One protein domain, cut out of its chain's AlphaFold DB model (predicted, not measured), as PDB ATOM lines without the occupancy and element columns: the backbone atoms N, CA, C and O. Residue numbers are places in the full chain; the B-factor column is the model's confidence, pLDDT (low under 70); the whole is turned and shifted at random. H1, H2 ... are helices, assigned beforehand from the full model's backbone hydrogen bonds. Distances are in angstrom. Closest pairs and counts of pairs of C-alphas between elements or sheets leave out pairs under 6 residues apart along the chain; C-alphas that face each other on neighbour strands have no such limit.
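This is residues 13 to 94 of the 94 residues of the protein "Glycerol-3-phosphate acyltransferase" of Desulfobacterales bacterium (UniProt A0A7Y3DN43). Three long helices, H2, H3 and H4, lie side by side in a row with H3 in the middle, each running against the one before. The short H1 packs over one face of the row on H2 and H3, and the short H5 lies past the last residues of H4, at one end of the longest axis. The printed part has 82 residues with five named helices, H1 to H5 in chain order, and no named strand; the class is all helix. It is compact, with a radius of gyration of the C-alphas of 13.1 A, and elongated, spanning 40 by 24 by 16 A.

H1 is residues 13 to 22, 14.7 A long from its first C-alpha at (48.626, 2.506, 23.748). H2, residues 24 to 41, is 25.7 A long. H3, residues 44 to 62, is 26.5 A long and begins at C-alpha 44, (42.809, 12.688, 19.746). H4, residues 67 to 83, is 24.3 A long. H5, residues 85 to 92, is 10.8 A long and ends at C-alpha 92, (31.543, 12.474, 9.477).

H3 is the hub, touching H1, H2 and H4. H1, H2 and H3 form an up and down bundle, each helix running against the one before it. H2 and H3 are a hairpin at a shallow tilt of 21 degrees; their closest C-alphas, of Trp 34 and Gly 47, are 4.3 A apart. H3 and H4 are a hairpin at 6 degrees, closest at the C-alphas of Gly 56 and Val 73, 5.9 A. H1 touches H3 at a shallow tilt of 23 degrees, the same way, closest at the C-alphas of Ile 22 and Thr 59, 6.4 A. H1 and H2 are a hairpin at a shallow tilt of 34 degrees, only just short of steep; H2 touches H1 with residues 26 to 28 alone, closest at the C-alphas of Thr 20 and Ala 27, 5.1 A. H5 is close to but not clearly touching H3, with the C-alphas of Phe 45 and Asn 87 6.8 A apart, and meets H4 only through their link. In H2, H3, H4 and H5 every O i to N i+4 pair is within hydrogen-bond range; in H1, 4 of 6 are.

The C-alphas farthest apart, of Asn 64 and Lys 94, are 40.7 A apart. The printed part has no cut, and its four links between helices are tight. Mean pLDDT of the printed part is 96.0; no printed residue is under 70.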
ATOM      1  N   ALA A  13      47.647   2.462  22.655       97.00
ATOM      2  CA  ALA A  13      48.626   2.506  23.748       97.00
ATOM      3  C   ALA A  13      49.387   1.180  23.914       97.00
ATOM      4  O   ALA A  13      50.583   1.179  24.191       97.00
ATOM      5  N   ASN A  14      48.711   0.048  23.690       96.94
ATOM      6  CA  ASN A  14      49.353  -1.263  23.704       96.94
ATOM      7  C   ASN A  14      50.373  -1.386  22.564       96.94
ATOM      8  O   ASN A  14      51.482  -1.867  22.778       96.94
ATOM      9  N   TYR A  15      50.011  -0.924  21.363       97.94
ATOM     10  CA  TYR A  15      50.906  -0.967  20.214       97.94
ATOM     11  C   TYR A  15      52.117  -0.044  20.379       97.94
ATOM     12  O   TYR A  15      53.229  -0.451  20.045       97.94
ATOM     13  N   LEU A  16      51.931   1.142  20.971       98.38
ATOM     14  CA  LEU A  16      53.030   2.012  21.393       98.38
ATOM     15  C   LEU A  16      53.969   1.284  22.360       98.38
ATOM     16  O   LEU A  16      55.159   1.198  22.086       98.38
ATOM     17  N   GLY A  17      53.442   0.709  23.447       97.81
ATOM     18  CA  GLY A  17      54.250   0.005  24.449       97.81
ATOM     19  C   GLY A  17      55.071  -1.149  23.866       97.81
ATOM     20  O   GLY A  17      56.264  -1.252  24.135       97.81
ATOM     21  N   PHE A  18      54.455  -1.969  23.012       97.38
ATOM     22  CA  PHE A  18      55.145  -3.037  22.285       97.38
ATOM     23  C   PHE A  18      56.248  -2.490  21.364       97.38
ATOM     24  O   PHE A  18      57.391  -2.947  21.407       97.38
ATOM     25  N   SER A  19      55.921  -1.475  20.562       97.12
ATOM     26  CA  SER A  19      56.839  -0.903  19.574       97.12
ATOM     27  C   SER A  19      58.000  -0.143  20.214       97.12
ATOM     28  O   SER A  19      59.052  -0.042  19.598       97.12
ATOM     29  N   THR A  20      57.866   0.349  21.449       98.25
ATOM     30  CA  THR A  20      58.972   0.986  22.185       98.25
ATOM     31  C   THR A  20      60.164   0.049  22.371       98.25
ATOM     32  O   THR A  20      61.300   0.509  22.339       98.25
ATOM     33  N   ILE A  21      59.934  -1.260  22.526       97.94
ATOM     34  CA  ILE A  21      61.021  -2.242  22.673       97.94
ATOM     35  C   ILE A  21      61.699  -2.512  21.322       97.94
ATOM     36  O   ILE A  21      62.917  -2.645  21.261       97.94
ATOM     37  N   ILE A  22      60.922  -2.582  20.238       97.25
ATOM     38  CA  ILE A  22      61.421  -2.966  18.907       97.25
ATOM     39  C   ILE A  22      62.031  -1.775  18.159       97.25
ATOM     40  O   ILE A  22      63.084  -1.888  17.539       97.25
ATOM     41  N   ALA A  23      61.355  -0.632  18.204       97.62
ATOM     42  CA  ALA A  23      61.682   0.580  17.466       97.62
ATOM     43  C   ALA A  23      61.557   1.814  18.389       97.62
ATOM     44  O   ALA A  23      60.682   2.660  18.178       97.62
ATOM     45  N   PRO A  24      62.430   1.958  19.409       98.00
ATOM     46  CA  PRO A  24      62.331   3.013  20.427       98.00
ATOM     47  C   PRO A  24      62.335   4.428  19.839       98.00
ATOM     48  O   PRO A  24      61.587   5.295  20.288       98.00
ATOM     49  N   VAL A  25      63.129   4.659  18.787       98.38
ATOM     50  CA  VAL A  25      63.166   5.951  18.082       98.38
ATOM     51  C   VAL A  25      61.820   6.242  17.418       98.38
ATOM     52  O   VAL A  25      61.288   7.340  17.565       98.38
ATOM     53  N   ALA A  26      61.226   5.257  16.741       98.19
ATOM     54  CA  ALA A  26      59.915   5.420  16.120       98.19
ATOM     55  C   ALA A  26      58.818   5.639  17.168       98.19
ATOM     56  O   ALA A  26      57.936   6.469  16.957       98.19
ATOM     57  N   ALA A  27      58.893   4.961  18.316       98.44
ATOM     58  CA  ALA A  27      57.978   5.179  19.429       98.44
ATOM     59  C   ALA A  27      58.041   6.621  19.948       98.44
ATOM     60  O   ALA A  27      57.000   7.279  20.034       98.44
ATOM     61  N   LEU A  28      59.244   7.151  20.190       98.56
ATOM     62  CA  LEU A  28      59.432   8.541  20.605       98.56
ATOM     63  C   LEU A  28      58.891   9.528  19.560       98.56
ATOM     64  O   LEU A  28      58.095  10.406  19.893       98.56
ATOM     65  N   VAL A  29      59.272   9.353  18.290       98.62
ATOM     66  CA  VAL A  29      58.811  10.208  17.184       98.62
ATOM     67  C   VAL A  29      57.290  10.154  17.051       98.62
ATOM     68  O   VAL A  29      56.654  11.192  16.889       98.62
ATOM     69  N   SER A  30      56.685   8.972  17.181       98.44
ATOM     70  CA  SER A  30      55.230   8.807  17.120       98.44
ATOM     71  C   SER A  30      54.513   9.524  18.269       98.44
ATOM     72  O   SER A  30      53.466  10.129  18.047       98.44
ATOM     73  N   GLY A  31      55.091   9.513  19.477       98.25
ATOM     74  CA  GLY A  31      54.576  10.237  20.638       98.25
ATOM     75  C   GLY A  31      54.614  11.748  20.438       98.25
ATOM     76  O   GLY A  31      53.618  12.430  20.675       98.25
ATOM     77  N   LEU A  32      55.728  12.269  19.920       98.44
ATOM     78  CA  LEU A  32      55.857  13.686  19.574       98.44
ATOM     79  C   LEU A  32      54.887  14.085  18.455       98.44
ATOM     80  O   LEU A  32      54.183  15.086  18.578       98.44
ATOM     81  N   ALA A  33      54.790  13.284  17.394       98.19
ATOM     82  CA  ALA A  33      53.861  13.524  16.296       98.19
ATOM     83  C   ALA A  33      52.399  13.503  16.766       98.19
ATOM     84  O   ALA A  33      51.604  14.343  16.342       98.19
ATOM     85  N   TRP A  34      52.046  12.598  17.684       98.44
ATOM     86  CA  TRP A  34      50.729  12.573  18.315       98.44
ATOM     87  C   TRP A  34      50.447  13.869  19.079       98.44
ATOM     88  O   TRP A  34      49.387  14.463  18.879       98.44
ATOM     89  N   LEU A  35      51.399  14.343  19.895       98.06
ATOM     90  CA  LEU A  35      51.267  15.592  20.657       98.06
ATOM     91  C   LEU A  35      51.093  16.803  19.735       98.06
ATOM     92  O   LEU A  35      50.203  17.618  19.966       98.06
ATOM     93  N   LEU A  36      51.892  16.895  18.669       98.00
ATOM     94  CA  LEU A  36      51.787  17.963  17.670       98.00
ATOM     95  C   LEU A  36      50.438  17.929  16.946       98.00
ATOM     96  O   LEU A  36      49.763  18.951  16.828       98.00
ATOM     97  N   THR A  37      50.002  16.745  16.518       97.19
ATOM     98  CA  THR A  37      48.705  16.570  15.852       97.19
ATOM     99  C   THR A  37      47.558  16.944  16.793       97.19
ATOM    100  O   THR A  37      46.621  17.646  16.411       97.19
ATOM    101  N   PHE A  38      47.632  16.533  18.058       96.75
ATOM    102  CA  PHE A  38      46.635  16.915  19.047       96.75
ATOM    103  C   PHE A  38      46.646  18.425  19.319       96.75
ATOM    104  O   PHE A  38      45.575  19.013  19.427       96.75
ATOM    105  N   ALA A  39      47.814  19.073  19.367       96.88
ATOM    106  CA  ALA A  39      47.918  20.513  19.590       96.88
ATOM    107  C   ALA A  39      47.204  21.336  18.502       96.88
ATOM    108  O   ALA A  39      46.535  22.316  18.844       96.88
ATOM    109  N   VAL A  40      47.302  20.910  17.235       96.50
ATOM    110  CA  VAL A  40      46.701  21.585  16.070       96.50
ATOM    111  C   VAL A  40      45.201  21.304  15.955       96.50
ATOM    112  O   VAL A  40      44.404  22.237  15.941       96.50
ATOM    113  N   TRP A  41      44.795  20.031  15.886       94.56
ATOM    114  CA  TRP A  41      43.398  19.678  15.590       94.56
ATOM    115  C   TRP A  41      42.524  19.503  16.830       94.56
ATOM    116  O   TRP A  41      41.304  19.498  16.707       94.56
ATOM    117  N   ARG A  42      43.114  19.308  18.019       93.94
ATOM    118  CA  ARG A  42      42.398  18.988  19.274       93.94
ATOM    119  C   ARG A  42      41.476  17.766  19.172       93.94
ATOM    120  O   ARG A  42      40.573  17.590  19.984       93.94
ATOM    121  N   ILE A  43      41.735  16.887  18.202       93.25
ATOM    122  CA  ILE A  43      41.004  15.640  17.972       93.25
ATOM    123  C   ILE A  43      41.976  14.473  18.224       93.25
ATOM    124  O   ILE A  43      42.811  14.177  17.364       93.25
ATOM    125  N   PRO A  44      41.883  13.771  19.376       92.56
ATOM    126  CA  PRO A  44      42.809  12.688  19.746       92.56
ATOM    127  C   PRO A  44      42.880  11.547  18.724       92.56
ATOM    128  O   PRO A  44      43.897  10.860  18.594       92.56
ATOM    129  N   PHE A  45      41.785  11.334  17.996       94.06
ATOM    130  CA  PHE A  45      41.688  10.326  16.952       94.06
ATOM    131  C   PHE A  45      42.699  10.551  15.815       94.06
ATOM    132  O   PHE A  45      43.387   9.604  15.437       94.06
ATOM    133  N   ILE A  46      42.850  11.788  15.327       94.06
ATOM    134  CA  ILE A  46      43.772  12.096  14.220       94.06
ATOM    135  C   ILE A  46      45.210  11.804  14.656       94.06
ATOM    136  O   ILE A  46      45.935  11.092  13.964       94.06
ATOM    137  N   GLY A  47      45.590  12.255  15.857       96.56
ATOM    138  CA  GLY A  47      46.905  11.949  16.426       96.56
ATOM    139  C   GLY A  47      47.151  10.446  16.550       96.56
ATOM    140  O   GLY A  47      48.246   9.973  16.257       96.56
ATOM    141  N   SER A  48      46.129   9.673  16.925       96.19
ATOM    142  CA  SER A  48      46.246   8.217  17.070       96.19
ATOM    143  C   SER A  48      46.523   7.510  15.739       96.19
ATOM    144  O   SER A  48      47.317   6.573  15.716       96.19
ATOM    145  N   LEU A  49      45.936   7.969  14.628       96.19
ATOM    146  CA  LEU A  49      46.238   7.426  13.298       96.19
ATOM    147  C   LEU A  49      47.676   7.739  12.870       96.19
ATOM    148  O   LEU A  49      48.381   6.845  12.402       96.19
ATOM    149  N   VAL A  50      48.121   8.980  13.087       97.69
ATOM    150  CA  VAL A  50      49.504   9.402  12.809       97.69
ATOM    151  C   VAL A  50      50.494   8.562  13.618       97.69
ATOM    152  O   VAL A  50      51.452   8.026  13.062       97.69
ATOM    153  N   MET A  51      50.233   8.378  14.914       98.38
ATOM    154  CA  MET A  51      51.056   7.544  15.790       98.38
ATOM    155  C   MET A  51      51.154   6.110  15.269       98.38
ATOM    156  O   MET A  51      52.254   5.600  15.088       98.38
ATOM    157  N   VAL A  52      50.020   5.461  14.993       97.94
ATOM    158  CA  VAL A  52      49.984   4.062  14.533       97.94
ATOM    159  C   VAL A  52      50.723   3.888  13.207       97.94
ATOM    160  O   VAL A  52      51.416   2.887  13.033       97.94
ATOM    161  N   PHE A  53      50.634   4.862  12.298       98.19
ATOM    162  CA  PHE A  53      51.371   4.831  11.037       98.19
ATOM    163  C   PHE A  53      52.891   4.891  11.249       98.19
ATOM    164  O   PHE A  53      53.621   4.065  10.701       98.19
ATOM    165  N   ILE A  54      53.369   5.816  12.092       98.56
ATOM    166  CA  ILE A  54      54.800   5.951  12.411       98.56
ATOM    167  C   ILE A  54      55.323   4.694  13.121       98.56
ATOM    168  O   ILE A  54      56.393   4.196  12.774       98.56
ATOM    169  N   LEU A  55      54.561   4.150  14.076       98.44
ATOM    170  CA  LEU A  55      54.904   2.906  14.773       98.44
ATOM    171  C   LEU A  55      54.978   1.712  13.816       98.44
ATOM    172  O   LEU A  55      55.927   0.929  13.890       98.44
ATOM    173  N   GLY A  56      54.015   1.602  12.896       98.00
ATOM    174  CA  GLY A  56      53.993   0.589  11.844       98.00
ATOM    175  C   GLY A  56      55.242   0.645  10.979       98.00
ATOM    176  O   GLY A  56      56.000  -0.322  10.928       98.00
ATOM    177  N   ALA A  57      55.504   1.799  10.367       98.31
ATOM    178  CA  ALA A  57      56.679   2.005   9.524       98.31
ATOM    179  C   ALA A  57      57.993   1.750  10.283       98.31
ATOM    180  O   ALA A  57      58.878   1.060   9.777       98.31
ATOM    181  N   GLY A  58      58.098   2.244  11.520       98.00
ATOM    182  CA  GLY A  58      59.268   2.040  12.369       98.00
ATOM    183  C   GLY A  58      59.514   0.574  12.720       98.00
ATOM    184  O   GLY A  58      60.650   0.113  12.648       98.00
ATOM    185  N   THR A  59      58.457  -0.173  13.041       97.94
ATOM    186  CA  THR A  59      58.547  -1.611  13.336       97.94
ATOM    187  C   THR A  59      58.954  -2.404  12.092       97.94
ATOM    188  O   THR A  59      59.824  -3.265  12.179       97.94
ATOM    189  N   LEU A  60      58.382  -2.094  10.922       98.12
ATOM    190  CA  LEU A  60      58.763  -2.739   9.658       98.12
ATOM    191  C   LEU A  60      60.238  -2.511   9.330       98.12
ATOM    192  O   LEU A  60      60.939  -3.459   8.976       98.12
ATOM    193  N   PHE A  61      60.708  -1.273   9.489       98.12
ATOM    194  CA  PHE A  61      62.102  -0.921   9.258       98.12
ATOM    195  C   PHE A  61      63.035  -1.645  10.239       98.12
ATOM    196  O   PHE A  61      63.999  -2.276   9.815       98.12
ATOM    197  N   ALA A  62      62.708  -1.643  11.536       97.69
ATOM    198  CA  ALA A  62      63.481  -2.344  12.564       97.69
ATOM    199  C   ALA A  62      63.545  -3.866  12.331       97.69
ATOM    200  O   ALA A  62      64.551  -4.504  12.633       97.69
ATOM    201  N   CYS A  63      62.494  -4.451  11.752       97.50
ATOM    202  CA  CYS A  63      62.432  -5.870  11.407       97.50
ATOM    203  C   CYS A  63      62.890  -6.186   9.970       97.50
ATOM    204  O   CYS A  63      62.631  -7.295   9.499       97.50
ATOM    205  N   ASN A  64      63.535  -5.252   9.260       97.69
ATOM    206  CA  ASN A  64      63.993  -5.425   7.873       97.69
ATOM    207  C   ASN A  64      62.902  -5.970   6.929       97.69
ATOM    208  O   ASN A  64      63.170  -6.810   6.073       97.69
ATOM    209  N   PHE A  65      61.654  -5.529   7.114       96.62
ATOM    210  CA  PHE A  65      60.496  -5.957   6.320       96.62
ATOM    211  C   PHE A  65      60.253  -7.477   6.309       96.62
ATOM    212  O   PHE A  65      59.643  -8.004   5.375       96.62
ATOM    213  N   HIS A  66      60.690  -8.190   7.355       98.12
ATOM    214  CA  HIS A  66      60.482  -9.630   7.471       98.12
ATOM    215  C   HIS A  66      58.994  -9.991   7.268       98.12
ATOM    216  O   HIS A  66      58.144  -9.411   7.949       98.12
ATOM    217  N   PRO A  67      58.638 -10.963   6.402       97.62
ATOM    218  CA  PRO A  67      57.249 -11.194   5.987       97.62
ATOM    219  C   PRO A  67      56.267 -11.393   7.146       97.62
ATOM    220  O   PRO A  67      55.166 -10.844   7.137       97.62
ATOM    221  N   LEU A  68      56.683 -12.129   8.184       97.81
ATOM    222  CA  LEU A  68      55.859 -12.353   9.373       97.81
ATOM    223  C   LEU A  68      55.644 -11.069  10.190       97.81
ATOM    224  O   LEU A  68      54.537 -10.826  10.664       97.81
ATOM    225  N   ALA A  69      56.680 -10.236  10.330       96.94
ATOM    226  CA  ALA A  69      56.567  -8.951  11.016       96.94
ATOM    227  C   ALA A  69      55.651  -8.015  10.222       96.94
ATOM    228  O   ALA A  69      54.774  -7.374  10.797       96.94
ATOM    229  N   THR A  70      55.781  -8.019   8.895       97.88
ATOM    230  CA  THR A  70      54.909  -7.270   7.990       97.88
ATOM    231  C   THR A  70      53.449  -7.680   8.138       97.88
ATOM    232  O   THR A  70      52.594  -6.820   8.353       97.88
ATOM    233  N   ALA A  71      53.155  -8.980   8.121       98.31
ATOM    234  CA  ALA A  71      51.803  -9.482   8.343       98.31
ATOM    235  C   ALA A  71      51.254  -9.082   9.726       98.31
ATOM    236  O   ALA A  71      50.117  -8.620   9.824       98.31
ATOM    237  N   ALA A  72      52.061  -9.198  10.788       97.69
ATOM    238  CA  ALA A  72      51.657  -8.842  12.149       97.69
ATOM    239  C   ALA A  72      51.378  -7.338  12.317       97.69
ATOM    240  O   ALA A  72      50.383  -6.962  12.941       97.69
ATOM    241  N   VAL A  73      52.219  -6.474  11.737       98.12
ATOM    242  CA  VAL A  73      52.022  -5.017  11.738       98.12
ATOM    243  C   VAL A  73      50.742  -4.658  10.991       98.12
ATOM    244  O   VAL A  73      49.895  -3.965  11.551       98.12
ATOM    245  N   LEU A  74      50.546  -5.177   9.774       98.19
ATOM    246  CA  LEU A  74      49.344  -4.904   8.981       98.19
ATOM    247  C   LEU A  74      48.070  -5.386   9.685       98.19
ATOM    248  O   LEU A  74      47.093  -4.640   9.756       98.19
ATOM    249  N   ALA A  75      48.090  -6.590  10.261       98.25
ATOM    250  CA  ALA A  75      46.970  -7.114  11.037       98.25
ATOM    251  C   ALA A  75      46.665  -6.228  12.257       98.25
ATOM    252  O   ALA A  75      45.511  -5.874  12.496       98.25
ATOM    253  N   THR A  76      47.694  -5.805  12.994       97.75
ATOM    254  CA  THR A  76      47.538  -4.924  14.161       97.75
ATOM    255  C   THR A  76      46.972  -3.562  13.757       97.75
ATOM    256  O   THR A  76      46.016  -3.089  14.373       97.75
ATOM    257  N   MET A  77      47.497  -2.946  12.693       97.56
ATOM    258  CA  MET A  77      46.987  -1.677  12.165       97.56
ATOM    259  C   MET A  77      45.527  -1.795  11.720       97.56
ATOM    260  O   MET A  77      44.723  -0.925  12.050       97.56
ATOM    261  N   ALA A  78      45.161  -2.883  11.037       97.44
ATOM    262  CA  ALA A  78      43.787  -3.137  10.617       97.44
ATOM    263  C   ALA A  78      42.832  -3.275  11.817       97.44
ATOM    264  O   ALA A  78      41.758  -2.671  11.820       97.44
ATOM    265  N   LEU A  79      43.233  -4.001  12.867       96.69
ATOM    266  CA  LEU A  79      42.447  -4.136  14.099       96.69
ATOM    267  C   LEU A  79      42.268  -2.790  14.815       96.69
ATOM    268  O   LEU A  79      41.159  -2.455  15.242       96.69
ATOM    269  N   ILE A  80      43.333  -1.988  14.911       96.62
ATOM    270  CA  ILE A  80      43.258  -0.646  15.498       96.62
ATOM    271  C   ILE A  80      42.334   0.241  14.660       96.62
ATOM    272  O   ILE A  80      41.467   0.912  15.223       96.62
ATOM    273  N   TYR A  81      42.453   0.223  13.334       95.25
ATOM    274  CA  TYR A  81      41.587   0.993  12.442       95.25
ATOM    275  C   TYR A  81      40.113   0.595  12.598       95.25
ATOM    276  O   TYR A  81      39.255   1.455  12.800       95.25
ATOM    277  N   TYR A  82      39.818  -0.707  12.610       94.81
ATOM    278  CA  TYR A  82      38.467  -1.226  12.827       94.81
ATOM    279  C   TYR A  82      37.889  -0.791  14.184       94.81
ATOM    280  O   TYR A  82      36.728  -0.380  14.282       94.81
ATOM    281  N   SER A  83      38.711  -0.777  15.236       92.94
ATOM    282  CA  SER A  83      38.291  -0.290  16.557       92.94
ATOM    283  C   SER A  83      37.972   1.216  16.586       92.94
ATOM    284  O   SER A  83      37.296   1.686  17.502       92.94
ATOM    285  N   HIS A  84      38.405   1.980  15.576       92.75
ATOM    286  CA  HIS A  84      38.131   3.408  15.458       92.75
ATOM    287  C   HIS A  84      36.856   3.756  14.681       92.75
ATOM    288  O   HIS A  84      36.563   4.946  14.565       92.75
ATOM    289  N   HIS A  85      36.078   2.777  14.206       90.81
ATOM    290  CA  HIS A  85      34.869   3.014  13.401       90.81
ATOM    291  C   HIS A  85      33.896   4.042  14.015       90.81
ATOM    292  O   HIS A  85      33.291   4.818  13.278       90.81
ATOM    293  N   SER A  86      33.769   4.101  15.348       90.38
ATOM    294  CA  SER A  86      32.921   5.092  16.024       90.38
ATOM    295  C   SER A  86      33.430   6.524  15.833       90.38
ATOM    296  O   SER A  86      32.643   7.414  15.544       90.38
ATOM    297  N   ASN A  87      34.748   6.742  15.887       91.75
ATOM    298  CA  ASN A  87      35.345   8.074  15.713       91.75
ATOM    299  C   ASN A  87      35.240   8.543  14.264       91.75
ATOM    300  O   ASN A  87      35.077   9.732  14.023       91.75
ATOM    301  N   PHE A  88      35.309   7.617  13.300       90.06
ATOM    302  CA  PHE A  88      35.021   7.939  11.903       90.06
ATOM    303  C   PHE A  88      33.580   8.414  11.732       90.06
ATOM    304  O   PHE A  88      33.348   9.420  11.072       90.06
ATOM    305  N   ARG A  89      32.616   7.726  12.358       90.88
ATOM    306  CA  ARG A  89      31.207   8.145  12.332       90.88
ATOM    307  C   ARG A  89      31.010   9.512  12.983       90.88
ATOM    308  O   ARG A  89      30.379  10.364  12.377       90.88
ATOM    309  N   GLU A  90      31.593   9.734  14.158       90.56
ATOM    310  CA  GLU A  90      31.524  11.023  14.859       90.56
ATOM    311  C   GLU A  90      32.159  12.165  14.053       90.56
ATOM    312  O   GLU A  90      31.646  13.280  14.072       90.56
ATOM    313  N   LEU A  91      33.257  11.904  13.336       87.69
ATOM    314  CA  LEU A  91      33.913  12.907  12.495       87.69
ATOM    315  C   LEU A  91      33.088  13.249  11.249       87.69
ATOM    316  O   LEU A  91      33.065  14.405  10.859       87.69
ATOM    317  N   LEU A  92      32.416  12.266  10.642       88.19
ATOM    318  CA  LEU A  92      31.543  12.474   9.477       88.19
ATOM    319  C   LEU A  92      30.208  13.144   9.830       88.19
ATOM    320  O   LEU A  92      29.524  13.647   8.944       88.19
ATOM    321  N   GLN A  93      29.805  13.089  11.099       86.50
ATOM    322  CA  GLN A  93      28.582  13.715  11.606       86.50
ATOM    323  C   GLN A  93      28.794  15.158  12.089       86.50
ATOM    324  O   GLN A  93      27.818  15.816  12.447       86.50
ATOM    325  N   LYS A  94      30.044  15.630  12.130       70.06
ATOM    326  CA  LYS A  94      30.408  17.024  12.406       70.06
ATOM    327  C   LYS A  94      30.550  17.809  11.113       70.06
ATOM    328  O   LYS A  94      30.187  19.001  11.152       70.06
TER     329      LYS A  94